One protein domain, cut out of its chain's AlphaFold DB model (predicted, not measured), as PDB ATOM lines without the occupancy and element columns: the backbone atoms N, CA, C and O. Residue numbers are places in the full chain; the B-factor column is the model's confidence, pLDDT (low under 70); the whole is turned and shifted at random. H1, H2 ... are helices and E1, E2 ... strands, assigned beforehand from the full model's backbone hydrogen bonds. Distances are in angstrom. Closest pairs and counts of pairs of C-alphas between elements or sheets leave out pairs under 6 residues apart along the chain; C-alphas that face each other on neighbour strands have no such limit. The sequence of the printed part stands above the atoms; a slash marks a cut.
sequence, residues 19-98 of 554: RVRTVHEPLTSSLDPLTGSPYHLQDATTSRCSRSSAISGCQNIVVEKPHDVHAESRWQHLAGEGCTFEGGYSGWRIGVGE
ATOM      1  N   ARG A  19       2.896  23.028  16.342       88.81
ATOM      2  CA  ARG A  19       2.281  21.724  16.645       88.81
ATOM      3  C   ARG A  19       1.260  21.893  17.759       88.81
ATOM      4  O   ARG A  19       1.627  22.319  18.852       88.81
ATOM      5  N   VAL A  20       0.018  21.490  17.507       87.88
ATOM      6  CA  VAL A  20      -1.040  21.455  18.521       87.88
ATOM      7  C   VAL A  20      -1.034  20.093  19.207       87.88
ATOM      8  O   VAL A  20      -1.236  19.067  18.558       87.88
ATOM      9  N   ARG A  21      -0.819  20.080  20.525       90.25
ATOM     10  CA  ARG A  21      -0.806  18.850  21.330       90.25
ATOM     11  C   ARG A  21      -2.182  18.177  21.405       90.25
ATOM     12  O   ARG A  21      -3.218  18.822  21.232       90.25
ATOM     13  N   THR A  22      -2.198  16.886  21.716       92.19
ATOM     14  CA  THR A  22      -3.433  16.181  22.101       92.19
ATOM     15  C   THR A  22      -3.764  16.416  23.581       92.19
ATOM     16  O   THR A  22      -2.912  16.845  24.363       92.19
ATOM     17  N   VAL A  23      -4.989  16.084  24.001       89.88
ATOM     18  CA  VAL A  23      -5.410  16.154  25.416       89.88
ATOM     19  C   VAL A  23      -4.601  15.232  26.349       89.88
ATOM     20  O   VAL A  23      -4.526  15.490  27.547       89.88
ATOM     21  N   HIS A  24      -3.956  14.190  25.813       91.44
ATOM     22  CA  HIS A  24      -3.154  13.226  26.579       91.44
ATOM     23  C   HIS A  24      -1.662  13.588  26.670       91.44
ATOM     24  O   HIS A  24      -0.904  12.898  27.348       91.44
ATOM     25  N   GLU A  25      -1.225  14.651  25.993       89.44
ATOM     26  CA  GLU A  25       0.167  15.106  25.991       89.44
ATOM     27  C   GLU A  25       0.370  16.302  26.941       89.44
ATOM     28  O   GLU A  25      -0.517  17.155  27.042       89.44
ATOM     29  N   PRO A  26       1.533  16.431  27.612       87.50
ATOM     30  CA  PRO A  26       1.836  17.592  28.451       87.50
ATOM     31  C   PRO A  26       1.955  18.877  27.619       87.50
ATOM     32  O   PRO A  26       2.197  18.828  26.412       87.50
ATOM     33  N   LEU A  27       1.844  20.044  28.267       78.94
ATOM     34  CA  LEU A  27       1.944  21.350  27.595       78.94
ATOM     35  C   LEU A  27       3.249  21.503  26.793       78.94
ATOM     36  O   LEU A  27       3.221  21.998  25.677       78.94
ATOM     37  N   THR A  28       4.365  20.958  27.281       80.75
ATOM     38  CA  THR A  28       5.664  20.938  26.580       80.75
ATOM     39  C   THR A  28       5.681  20.151  25.258       80.75
ATOM     40  O   THR A  28       6.704  20.125  24.581       80.75
ATOM     41  N   SER A  29       4.580  19.490  24.881       85.12
ATOM     42  CA  SER A  29       4.427  18.806  23.589       85.12
ATOM     43  C   SER A  29       3.731  19.645  22.512       85.12
ATOM     44  O   SER A  29       3.710  19.215  21.354       85.12
ATOM     45  N   SER A  30       3.178  20.823  22.829       78.38
ATOM     46  CA  SER A  30       2.941  21.822  21.781       78.38
ATOM     47  C   SER A  30       4.276  22.463  21.418       78.38
ATOM     48  O   SER A  30       5.060  22.825  22.293       78.38
ATOM     49  N   LEU A  31       4.542  22.649  20.122       73.75
ATOM     50  CA  LEU A  31       5.711  23.419  19.656       73.75
ATOM     51  C   LEU A  31       5.427  24.927  19.648       73.75
ATOM     52  O   LEU A  31       5.914  25.674  18.806       73.75
ATOM     53  N   ASP A  32       4.640  25.319  20.639       65.00
ATOM     54  CA  ASP A  32       4.233  26.641  21.076       65.00
ATOM     55  C   ASP A  32       4.104  26.507  22.612       65.00
ATOM     56  O   ASP A  32       3.118  25.926  23.088       65.00
ATOM     57  N   PRO A  33       5.159  26.833  23.388       41.28
ATOM     58  CA  PRO A  33       5.199  26.535  24.826       41.28
ATOM     59  C   PRO A  33       4.430  27.549  25.676       41.28
ATOM     60  O   PRO A  33       4.002  27.229  26.786       41.28
ATOM     61  N   LEU A  34       4.315  28.778  25.172       39.66
ATOM     62  CA  LEU A  34       3.770  29.944  25.849       39.66
ATOM     63  C   LEU A  34       3.060  30.794  24.799       39.66
ATOM     64  O   LEU A  34       3.695  31.323  23.891       39.66
ATOM     65  N   THR A  35       1.753  30.955  24.981       45.91
ATOM     66  CA  THR A  35       0.948  31.996  24.335       45.91
ATOM     67  C   THR A  35       1.719  33.329  24.386       45.91
ATOM     68  O   THR A  35       2.084  33.717  25.495       45.91
ATOM     69  N   GLY A  36       1.991  34.006  23.256       40.34
ATOM     70  CA  GLY A  36       2.891  35.179  23.282       40.34
ATOM     71  C   GLY A  36       3.021  36.073  22.033       40.34
ATOM     72  O   GLY A  36       3.152  37.278  22.191       40.34
ATOM     73  N   SER A  37       2.998  35.552  20.795       38.03
ATOM     74  CA  SER A  37       3.220  36.379  19.577       38.03
ATOM     75  C   SER A  37       2.560  35.768  18.317       38.03
ATOM     76  O   SER A  37       2.142  34.608  18.357       38.03
ATOM     77  N   PRO A  38       2.341  36.496  17.198       37.75
ATOM     78  CA  PRO A  38       1.003  36.597  16.604       37.75
ATOM     79  C   PRO A  38       0.734  35.587  15.480       37.75
ATOM     80  O   PRO A  38      -0.267  35.678  14.774       37.75
ATOM     81  N   TYR A  39       1.635  34.632  15.254       45.66
ATOM     82  CA  TYR A  39       1.714  33.878  13.997       45.66
ATOM     83  C   TYR A  39       0.627  32.805  13.804       45.66
ATOM     84  O   TYR A  39       0.593  32.135  12.767       45.66
ATOM     85  N   HIS A  40      -0.288  32.659  14.765       50.62
ATOM     86  CA  HIS A  40      -1.436  31.751  14.723       50.62
ATOM     87  C   HIS A  40      -2.762  32.511  14.923       50.62
ATOM     88  O   HIS A  40      -3.582  32.156  15.761       50.62
ATOM     89  N   LEU A  41      -2.995  33.537  14.091       49.56
ATOM     90  CA  LEU A  41      -4.224  34.356  14.011       49.56
ATOM     91  C   LEU A  41      -5.543  33.590  13.724       49.56
ATOM     92  O   LEU A  41      -6.596  34.213  13.603       49.56
ATOM     93  N   GLN A  42      -5.523  32.258  13.611       59.28
ATOM     94  CA  GLN A  42      -6.748  31.456  13.636       59.28
ATOM     95  C   GLN A  42      -7.163  31.227  15.094       59.28
ATOM     96  O   GLN A  42      -6.615  30.350  15.760       59.28
ATOM     97  N   ASP A  43      -8.150  31.985  15.576       68.19
ATOM     98  CA  ASP A  43      -8.758  31.746  16.888       68.19
ATOM     99  C   ASP A  43      -9.197  30.273  17.027       68.19
ATOM    100  O   ASP A  43      -9.938  29.714  16.206       68.19
ATOM    101  N   ALA A  44      -8.718  29.647  18.102       72.38
ATOM    102  CA  ALA A  44      -8.971  28.255  18.429       72.38
ATOM    103  C   ALA A  44     -10.475  27.938  18.460       72.38
ATOM    104  O   ALA A  44     -10.889  26.881  17.972       72.38
ATOM    105  N   THR A  45     -11.297  28.851  18.985       75.88
ATOM    106  CA  THR A  45     -12.728  28.639  19.236       75.88
ATOM    107  C   THR A  45     -13.573  28.700  17.962       75.88
ATOM    108  O   THR A  45     -14.418  27.826  17.749       75.88
ATOM    109  N   THR A  46     -13.316  29.652  17.057       79.00
ATOM    110  CA  THR A  46     -14.046  29.781  15.787       79.00
ATOM    111  C   THR A  46     -13.588  28.816  14.697       79.00
ATOM    112  O   THR A  46     -14.307  28.678  13.702       79.00
ATOM    113  N   SER A  47     -12.464  28.115  14.861       83.12
ATOM    114  CA  SER A  47     -11.974  27.143  13.876       83.12
ATOM    115  C   SER A  47     -13.006  26.052  13.520       83.12
ATOM    116  O   SER A  47     -13.830  25.632  14.339       83.12
ATOM    117  N   ARG A  48     -12.966  25.554  12.272       85.75
ATOM    118  CA  ARG A  48     -13.972  24.602  11.748       85.75
ATOM    119  C   ARG A  48     -14.108  23.344  12.610       85.75
ATOM    120  O   ARG A  48     -15.225  22.912  12.867       85.75
ATOM    121  N   CYS A  49     -12.985  22.789  13.062       89.06
ATOM    122  CA  CYS A  49     -12.961  21.578  13.880       89.06
ATOM    123  C   CYS A  49     -13.363  21.818  15.347       89.06
ATOM    124  O   CYS A  49     -13.864  20.889  15.974       89.06
ATOM    125  N   SER A  50     -13.253  23.043  15.876       88.06
ATOM    126  CA  SER A  50     -13.855  23.415  17.167       88.06
ATOM    127  C   SER A  50     -15.378  23.492  17.094       88.06
ATOM    128  O   SER A  50     -16.062  22.941  17.955       88.06
ATOM    129  N   ARG A  51     -15.924  24.095  16.027       87.94
ATOM    130  CA  ARG A  51     -17.380  24.148  15.786       87.94
ATOM    131  C   ARG A  51     -18.006  22.761  15.583       87.94
ATOM    132  O   ARG A  51     -19.202  22.599  15.801       87.94
ATOM    133  N   SER A  52     -17.213  21.763  15.185       89.81
ATOM    134  CA  SER A  52     -17.616  20.359  15.025       89.81
ATOM    135  C   SER A  52     -16.899  19.407  15.996       89.81
ATOM    136  O   SER A  52     -16.608  18.265  15.639       89.81
ATOM    137  N   SER A  53     -16.642  19.848  17.235       89.62
ATOM    138  CA  SER A  53     -15.939  19.089  18.292       89.62
ATOM    139  C   SER A  53     -16.400  17.631  18.457       89.62
ATOM    140  O   SER A  53     -15.571  16.736  18.599       89.62
ATOM    141  N   ALA A  54     -17.706  17.364  18.348       91.12
ATOM    142  CA  ALA A  54     -18.286  16.016  18.424       91.12
ATOM    143  C   ALA A  54     -17.878  15.060  17.276       91.12
ATOM    144  O   ALA A  54     -18.069  13.852  17.395       91.12
ATOM    145  N   ILE A  55     -17.339  15.584  16.171       92.75
ATOM    146  CA  ILE A  55     -16.837  14.825  15.010       92.75
ATOM    147  C   ILE A  55     -15.304  14.878  14.951       92.75
ATOM    148  O   ILE A  55     -14.661  13.892  14.602       92.75
ATOM    149  N   SER A  56     -14.704  16.025  15.281       91.69
ATOM    150  CA  SER A  56     -13.249  16.209  15.235       91.69
ATOM    151  C   SER A  56     -12.515  15.604  16.438       91.69
ATOM    152  O   SER A  56     -11.329  15.296  16.340       91.69
ATOM    153  N   GLY A  57     -13.198  15.473  17.579       93.56
ATOM    154  CA  GLY A  57     -12.599  15.180  18.881       93.56
ATOM    155  C   GLY A  57     -11.818  16.354  19.487       93.56
ATOM    156  O   GLY A  57     -11.198  16.181  20.536       93.56
ATOM    157  N   CYS A  58     -11.799  17.527  18.841       91.75
ATOM    158  CA  CYS A  58     -11.071  18.693  19.335       91.75
ATOM    159  C   CYS A  58     -11.743  19.319  20.559       91.75
ATOM    160  O   CYS A  58     -12.969  19.320  20.695       91.75
ATOM    161  N   GLN A  59     -10.924  19.919  21.418       90.44
ATOM    162  CA  GLN A  59     -11.354  20.651  22.609       90.44
ATOM    163  C   GLN A  59     -10.639  22.006  22.644       90.44
ATOM    164  O   GLN A  59      -9.541  22.130  22.109       90.44
ATOM    165  N   ASN A  60     -11.228  23.010  23.293       86.50
ATOM    166  CA  ASN A  60     -10.533  24.257  23.618       86.50
ATOM    167  C   ASN A  60     -10.535  24.409  25.137       86.50
ATOM    168  O   ASN A  60     -11.585  24.251  25.759       86.50
ATOM    169  N   ILE A  61      -9.378  24.703  25.722       82.50
ATOM    170  CA  ILE A  61      -9.229  24.908  27.167       82.50
ATOM    171  C   ILE A  61      -8.715  26.316  27.458       82.50
ATOM    172  O   ILE A  61      -7.980  26.889  26.656       82.50
ATOM    173  N   VAL A  62      -9.084  26.858  28.617       77.25
ATOM    174  CA  VAL A  62      -8.533  28.124  29.112       77.25
ATOM    175  C   VAL A  62      -7.166  27.858  29.742       77.25
ATOM    176  O   VAL A  62      -7.030  26.959  30.570       77.25
ATOM    177  N   VAL A  63      -6.160  28.649  29.372       71.44
ATOM    178  CA  VAL A  63      -4.846  28.679  30.026       71.44
ATOM    179  C   VAL A  63      -4.848  29.811  31.055       71.44
ATOM    180  O   VAL A  63      -5.043  30.972  30.706       71.44
ATOM    181  N   GLU A  64      -4.656  29.478  32.334       56.12
ATOM    182  CA  GLU A  64      -4.900  30.407  33.456       56.12
ATOM    183  C   GLU A  64      -3.919  31.589  33.540       56.12
ATOM    184  O   GLU A  64      -4.227  32.592  34.184       56.12
ATOM    185  N   LYS A  65      -2.744  31.491  32.902       54.53
ATOM    186  CA  LYS A  65      -1.723  32.550  32.866       54.53
ATOM    187  C   LYS A  65      -1.060  32.656  31.486       54.53
ATOM    188  O   LYS A  65      -0.003  32.058  31.281       54.53
ATOM    189  N   PRO A  66      -1.647  33.411  30.544       50.91
ATOM    190  CA  PRO A  66      -0.925  33.884  29.373       50.91
ATOM    191  C   PRO A  66       0.109  34.918  29.825       50.91
ATOM    192  O   PRO A  66      -0.256  35.915  30.449       50.91
ATOM    193  N   HIS A  67       1.385  34.689  29.526       46.16
ATOM    194  CA  HIS A  67       2.392  35.742  29.626       46.16
ATOM    195  C   HIS A  67       2.279  36.631  28.384       46.16
ATOM    196  O   HIS A  67       2.416  36.137  27.274       46.16
ATOM    197  N   ASP A  68       2.007  37.921  28.587       45.97
ATOM    198  CA  ASP A  68       2.144  38.979  27.576       45.97
ATOM    199  C   ASP A  68       1.315  38.795  26.283       45.97
ATOM    200  O   ASP A  68       1.812  38.960  25.172       45.97
ATOM    201  N   VAL A  69       0.013  38.493  26.415       50.75
ATOM    202  CA  VAL A  69      -0.908  38.317  25.268       50.75
ATOM    203  C   VAL A  69      -2.270  38.974  25.474       50.75
ATOM    204  O   VAL A  69      -2.766  39.101  26.595       50.75
ATOM    205  N   HIS A  70      -2.924  39.313  24.360       49.53
ATOM    206  CA  HIS A  70      -4.313  39.766  24.332       49.53
ATOM    207  C   HIS A  70      -5.262  38.760  25.008       49.53
ATOM    208  O   HIS A  70      -5.119  37.543  24.883       49.53
ATOM    209  N   ALA A  71      -6.288  39.278  25.691       43.12
ATOM    210  CA  ALA A  71      -7.191  38.499  26.545       43.12
ATOM    211  C   ALA A  71      -8.051  37.443  25.808       43.12
ATOM    212  O   ALA A  71      -8.721  36.636  26.459       43.12
ATOM    213  N   GLU A  72      -8.032  37.444  24.476       47.72
ATOM    214  CA  GLU A  72      -8.675  36.469  23.586       47.72
ATOM    215  C   GLU A  72      -7.815  35.205  23.404       47.72
ATOM    216  O   GLU A  72      -8.344  34.094  23.357       47.72
ATOM    217  N   SER A  73      -6.482  35.335  23.447       55.16
ATOM    218  CA  SER A  73      -5.501  34.245  23.293       55.16
ATOM    219  C   SER A  73      -5.419  33.285  24.492       55.16
ATOM    220  O   SER A  73      -4.506  32.468  24.580       55.16
ATOM    221  N   ARG A  74      -6.380  33.351  25.424       63.03
ATOM    222  CA  ARG A  74      -6.506  32.430  26.568       63.03
ATOM    223  C   ARG A  74      -6.931  31.013  26.172       63.03
ATOM    224  O   ARG A  74      -6.792  30.108  26.990       63.03
ATOM    225  N   TRP A  75      -7.458  30.812  24.963       74.38
ATOM    226  CA  TRP A  75      -7.947  29.515  24.492       74.38
ATOM    227  C   TRP A  75      -6.865  28.710  23.767       74.38
ATOM    228  O   TRP A  75      -6.546  28.979  22.611       74.38
ATOM    229  N   GLN A  76      -6.353  27.659  24.411       80.50
ATOM    230  CA  GLN A  76      -5.522  26.657  23.746       80.50
ATOM    231  C   GLN A  76      -6.410  25.621  23.044       80.50
ATOM    232  O   GLN A  76      -7.215  24.942  23.690       80.50
ATOM    233  N   HIS A  77      -6.215  25.454  21.734       85.62
ATOM    234  CA  HIS A  77      -6.762  24.321  20.988       85.62
ATOM    235  C   HIS A  77      -6.068  23.019  21.421       85.62
ATOM    236  O   HIS A  77      -4.850  22.988  21.598       85.62
ATOM    237  N   LEU A  78      -6.828  21.935  21.552       88.88
ATOM    238  CA  LEU A  78      -6.332  20.576  21.756       88.88
ATOM    239  C   LEU A  78      -6.812  19.709  20.599       88.88
ATOM    240  O   LEU A  78      -8.014  19.608  20.335       88.88
ATOM    241  N   ALA A  79      -5.869  19.072  19.913       90.94
ATOM    242  CA  ALA A  79      -6.169  18.294  18.727       90.94
ATOM    243  C   ALA A  79      -6.888  16.979  19.080       90.94
ATOM    244  O   ALA A  79      -6.408  16.200  19.909       90.94
ATOM    245  N   GLY A  80      -7.997  16.714  18.387       93.44
ATOM    246  CA  GLY A  80      -8.596  15.387  18.241       93.44
ATOM    247  C   GLY A  80      -8.135  14.662  16.969       93.44
ATOM    248  O   GLY A  80      -7.413  15.221  16.137       93.44
ATOM    249  N   GLU A  81      -8.572  13.414  16.794       93.69
ATOM    250  CA  GLU A  81      -8.253  12.578  15.623       93.69
ATOM    251  C   GLU A  81      -8.702  13.242  14.303       93.69
ATOM    252  O   GLU A  81      -7.946  13.339  13.329       93.69
ATOM    253  N   GLY A  82      -9.911  13.805  14.296       93.25
ATOM    254  CA  GLY A  82     -10.481  14.573  13.190       93.25
ATOM    255  C   GLY A  82     -10.080  16.053  13.174       93.25
ATOM    256  O   GLY A  82     -10.782  16.856  12.563       93.25
ATOM    257  N   CYS A  83      -8.988  16.445  13.843       91.81
ATOM    258  CA  CYS A  83      -8.505  17.828  13.838       91.81
ATOM    259  C   CYS A  83      -8.123  18.312  12.427       91.81
ATOM    260  O   CYS A  83      -7.404  17.628  11.689       91.81
ATOM    261  N   THR A  84      -8.580  19.527  12.100       91.56
ATOM    262  CA  THR A  84      -8.286  20.268  10.861       91.56
ATOM    263  C   THR A  84      -7.933  21.737  11.148       91.56
ATOM    264  O   THR A  84      -8.309  22.626  10.383       91.56
ATOM    265  N   PHE A  85      -7.312  22.016  12.294       87.75
ATOM    266  CA  PHE A  85      -6.821  23.348  12.650       87.75
ATOM    267  C   PHE A  85      -5.540  23.655  11.865       87.75
ATOM    268  O   PHE A  85      -4.650  22.811  11.810       87.75
ATOM    269  N   GLU A  86      -5.438  24.835  11.249       86.00
ATOM    270  CA  GLU A  86      -4.313  25.168  10.358       86.00
ATOM    271  C   GLU A  86      -3.256  26.056  11.036       86.00
ATOM    272  O   GLU A  86      -2.180  26.273  10.476       86.00
ATOM    273  N   GLY A  87      -3.510  26.511  12.267       79.31
ATOM    274  CA  GLY A  87      -2.531  27.181  13.129       79.31
ATOM    275  C   GLY A  87      -1.504  26.243  13.783       79.31
ATOM    276  O   GLY A  87      -0.780  26.665  14.668       79.31
ATOM    277  N   GLY A  88      -1.430  24.967  13.398       86.75
ATOM    278  CA  GLY A  88      -0.377  24.051  13.850       86.75
ATOM    279  C   GLY A  88      -0.686  22.602  13.490       86.75
ATOM    280  O   GLY A  88      -1.849  22.204  13.480       86.75
ATOM    281  N   TYR A  89       0.333  21.784  13.205       91.81
ATOM    282  CA  TYR A  89       0.097  20.378  12.861       91.81
ATOM    283  C   TYR A  89      -0.527  19.620  14.043       91.81
ATOM    284  O   TYR A  89      -0.089  19.755  15.189       91.81
ATOM    285  N   SER A  90      -1.550  18.811  13.759       92.62
ATOM    286  CA  SER A  90      -2.260  18.017  14.768       92.62
ATOM    287  C   SER A  90      -1.346  16.969  15.403       92.62
ATOM    288  O   SER A  90      -0.762  16.140  14.703       92.62
ATOM    289  N   GLY A  91      -1.298  16.935  16.735       92.94
ATOM    290  CA  GLY A  91      -0.523  15.955  17.492       92.94
ATOM    291  C   GLY A  91      -0.957  14.497  17.298       92.94
ATOM    292  O   GLY A  91      -0.151  13.600  17.518       92.94
ATOM    293  N   TRP A  92      -2.181  14.255  16.806       94.25
ATOM    294  CA  TRP A  92      -2.640  12.928  16.360       94.25
ATOM    295  C   TRP A  92      -2.030  12.485  15.028       94.25
ATOM    296  O   TRP A  92      -2.055  11.302  14.702       94.25
ATOM    297  N   ARG A  93      -1.539  13.437  14.226       94.81
ATOM    298  CA  ARG A  93      -1.013  13.197  12.877       94.81
ATOM    299  C   ARG A  93       0.513  13.208  12.835       94.81
ATOM    300  O   ARG A  93       1.064  12.614  11.920       94.81
ATOM    301  N   ILE A  94       1.175  13.845  13.804       95.12
ATOM    302  CA  ILE A  94       2.636  13.852  13.955       95.12
ATOM    303  C   ILE A  94       3.047  13.929  15.433       95.12
ATOM    304  O   ILE A  94       2.566  14.780  16.188       95.12
ATOM    305  N   GLY A  95       3.951  13.051  15.867       93.31
ATOM    306  CA  GLY A  95       4.480  13.045  17.235       93.31
ATOM    307  C   GLY A  95       5.451  14.202  17.498       93.31
ATOM    308  O   GLY A  95       6.192  14.609  16.606       93.31
ATOM    309  N   VAL A  96       5.527  14.711  18.735       91.06
ATOM    310  CA  VAL A  96       6.503  15.771  19.084       91.06
ATOM    311  C   VAL A  96       7.952  15.328  18.815       91.06
ATOM    312  O   VAL A  96       8.756  16.105  18.304       91.06
ATOM    313  N   GLY A  97       8.258  14.046  19.045       92.06
ATOM    314  CA  GLY A  97       9.553  13.447  18.713       92.06
ATOM    315  C   GLY A  97       9.857  13.392  17.210       92.06
ATOM    316  O   GLY A  97      11.020  13.481  16.836       92.06
ATOM    317  N   GLU A  98       8.843  13.317  16.339       94.75
ATOM    318  CA  GLU A  98       9.046  13.389  14.884       94.75
ATOM    319  C   GLU A  98       9.387  14.806  14.411       94.75
ATOM    320  O   GLU A  98       9.999  14.948  13.361       94.75
TER     321      GLU A  98
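This is residues 19 to 98 of the 554 residues of the protein "F-box domain-containing protein" of Cadophora sp. DSE1049 (UniProt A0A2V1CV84). Little regular structure: a small hairpin of two strands, E1 and E2, sits among long loops, with two short helical turns, H1 and H2, near the first end of E1. Residues 19 to 20 and 89 to 90, in two loops, pair in parallel. The 80 printed residues hold, in order, H1, H2, E1 and E2, only 16 residues, class mixed; the antiparallel sheet has the order E1, E2. The whole is compact, radius of gyration of the C-alphas 11.6 A, spanning 31 by 29 by 21 A.

H1, residues 48 to 51, begins at C-alpha (-13.972, 24.602, 11.748). H2 is residues 53 to 56. E1, residues 59 to 62, measures 10.3 A; E2, residues 75 to 78, measures 9.5 A and ends at C-alpha (-6.332, 20.576, 21.756).

H1 and H2 only just touch, only at the corner, with 3 pairs of C-alphas within 8 A, the closest Cys 49 and Ser 56 at 5.5 A. Both are too short for an O i to N i+4 pair; the one O i to N i+3 pair is within range in H1, 0 in H2. In the hairpin, N 78 and O 59 are within hydrogen-bond range at 2.8 A.

The printed part has no cut. The link E1 to E2 is long, 12 residues. Residues 32 to 43 and 64 to 74 are under pLDDT 70.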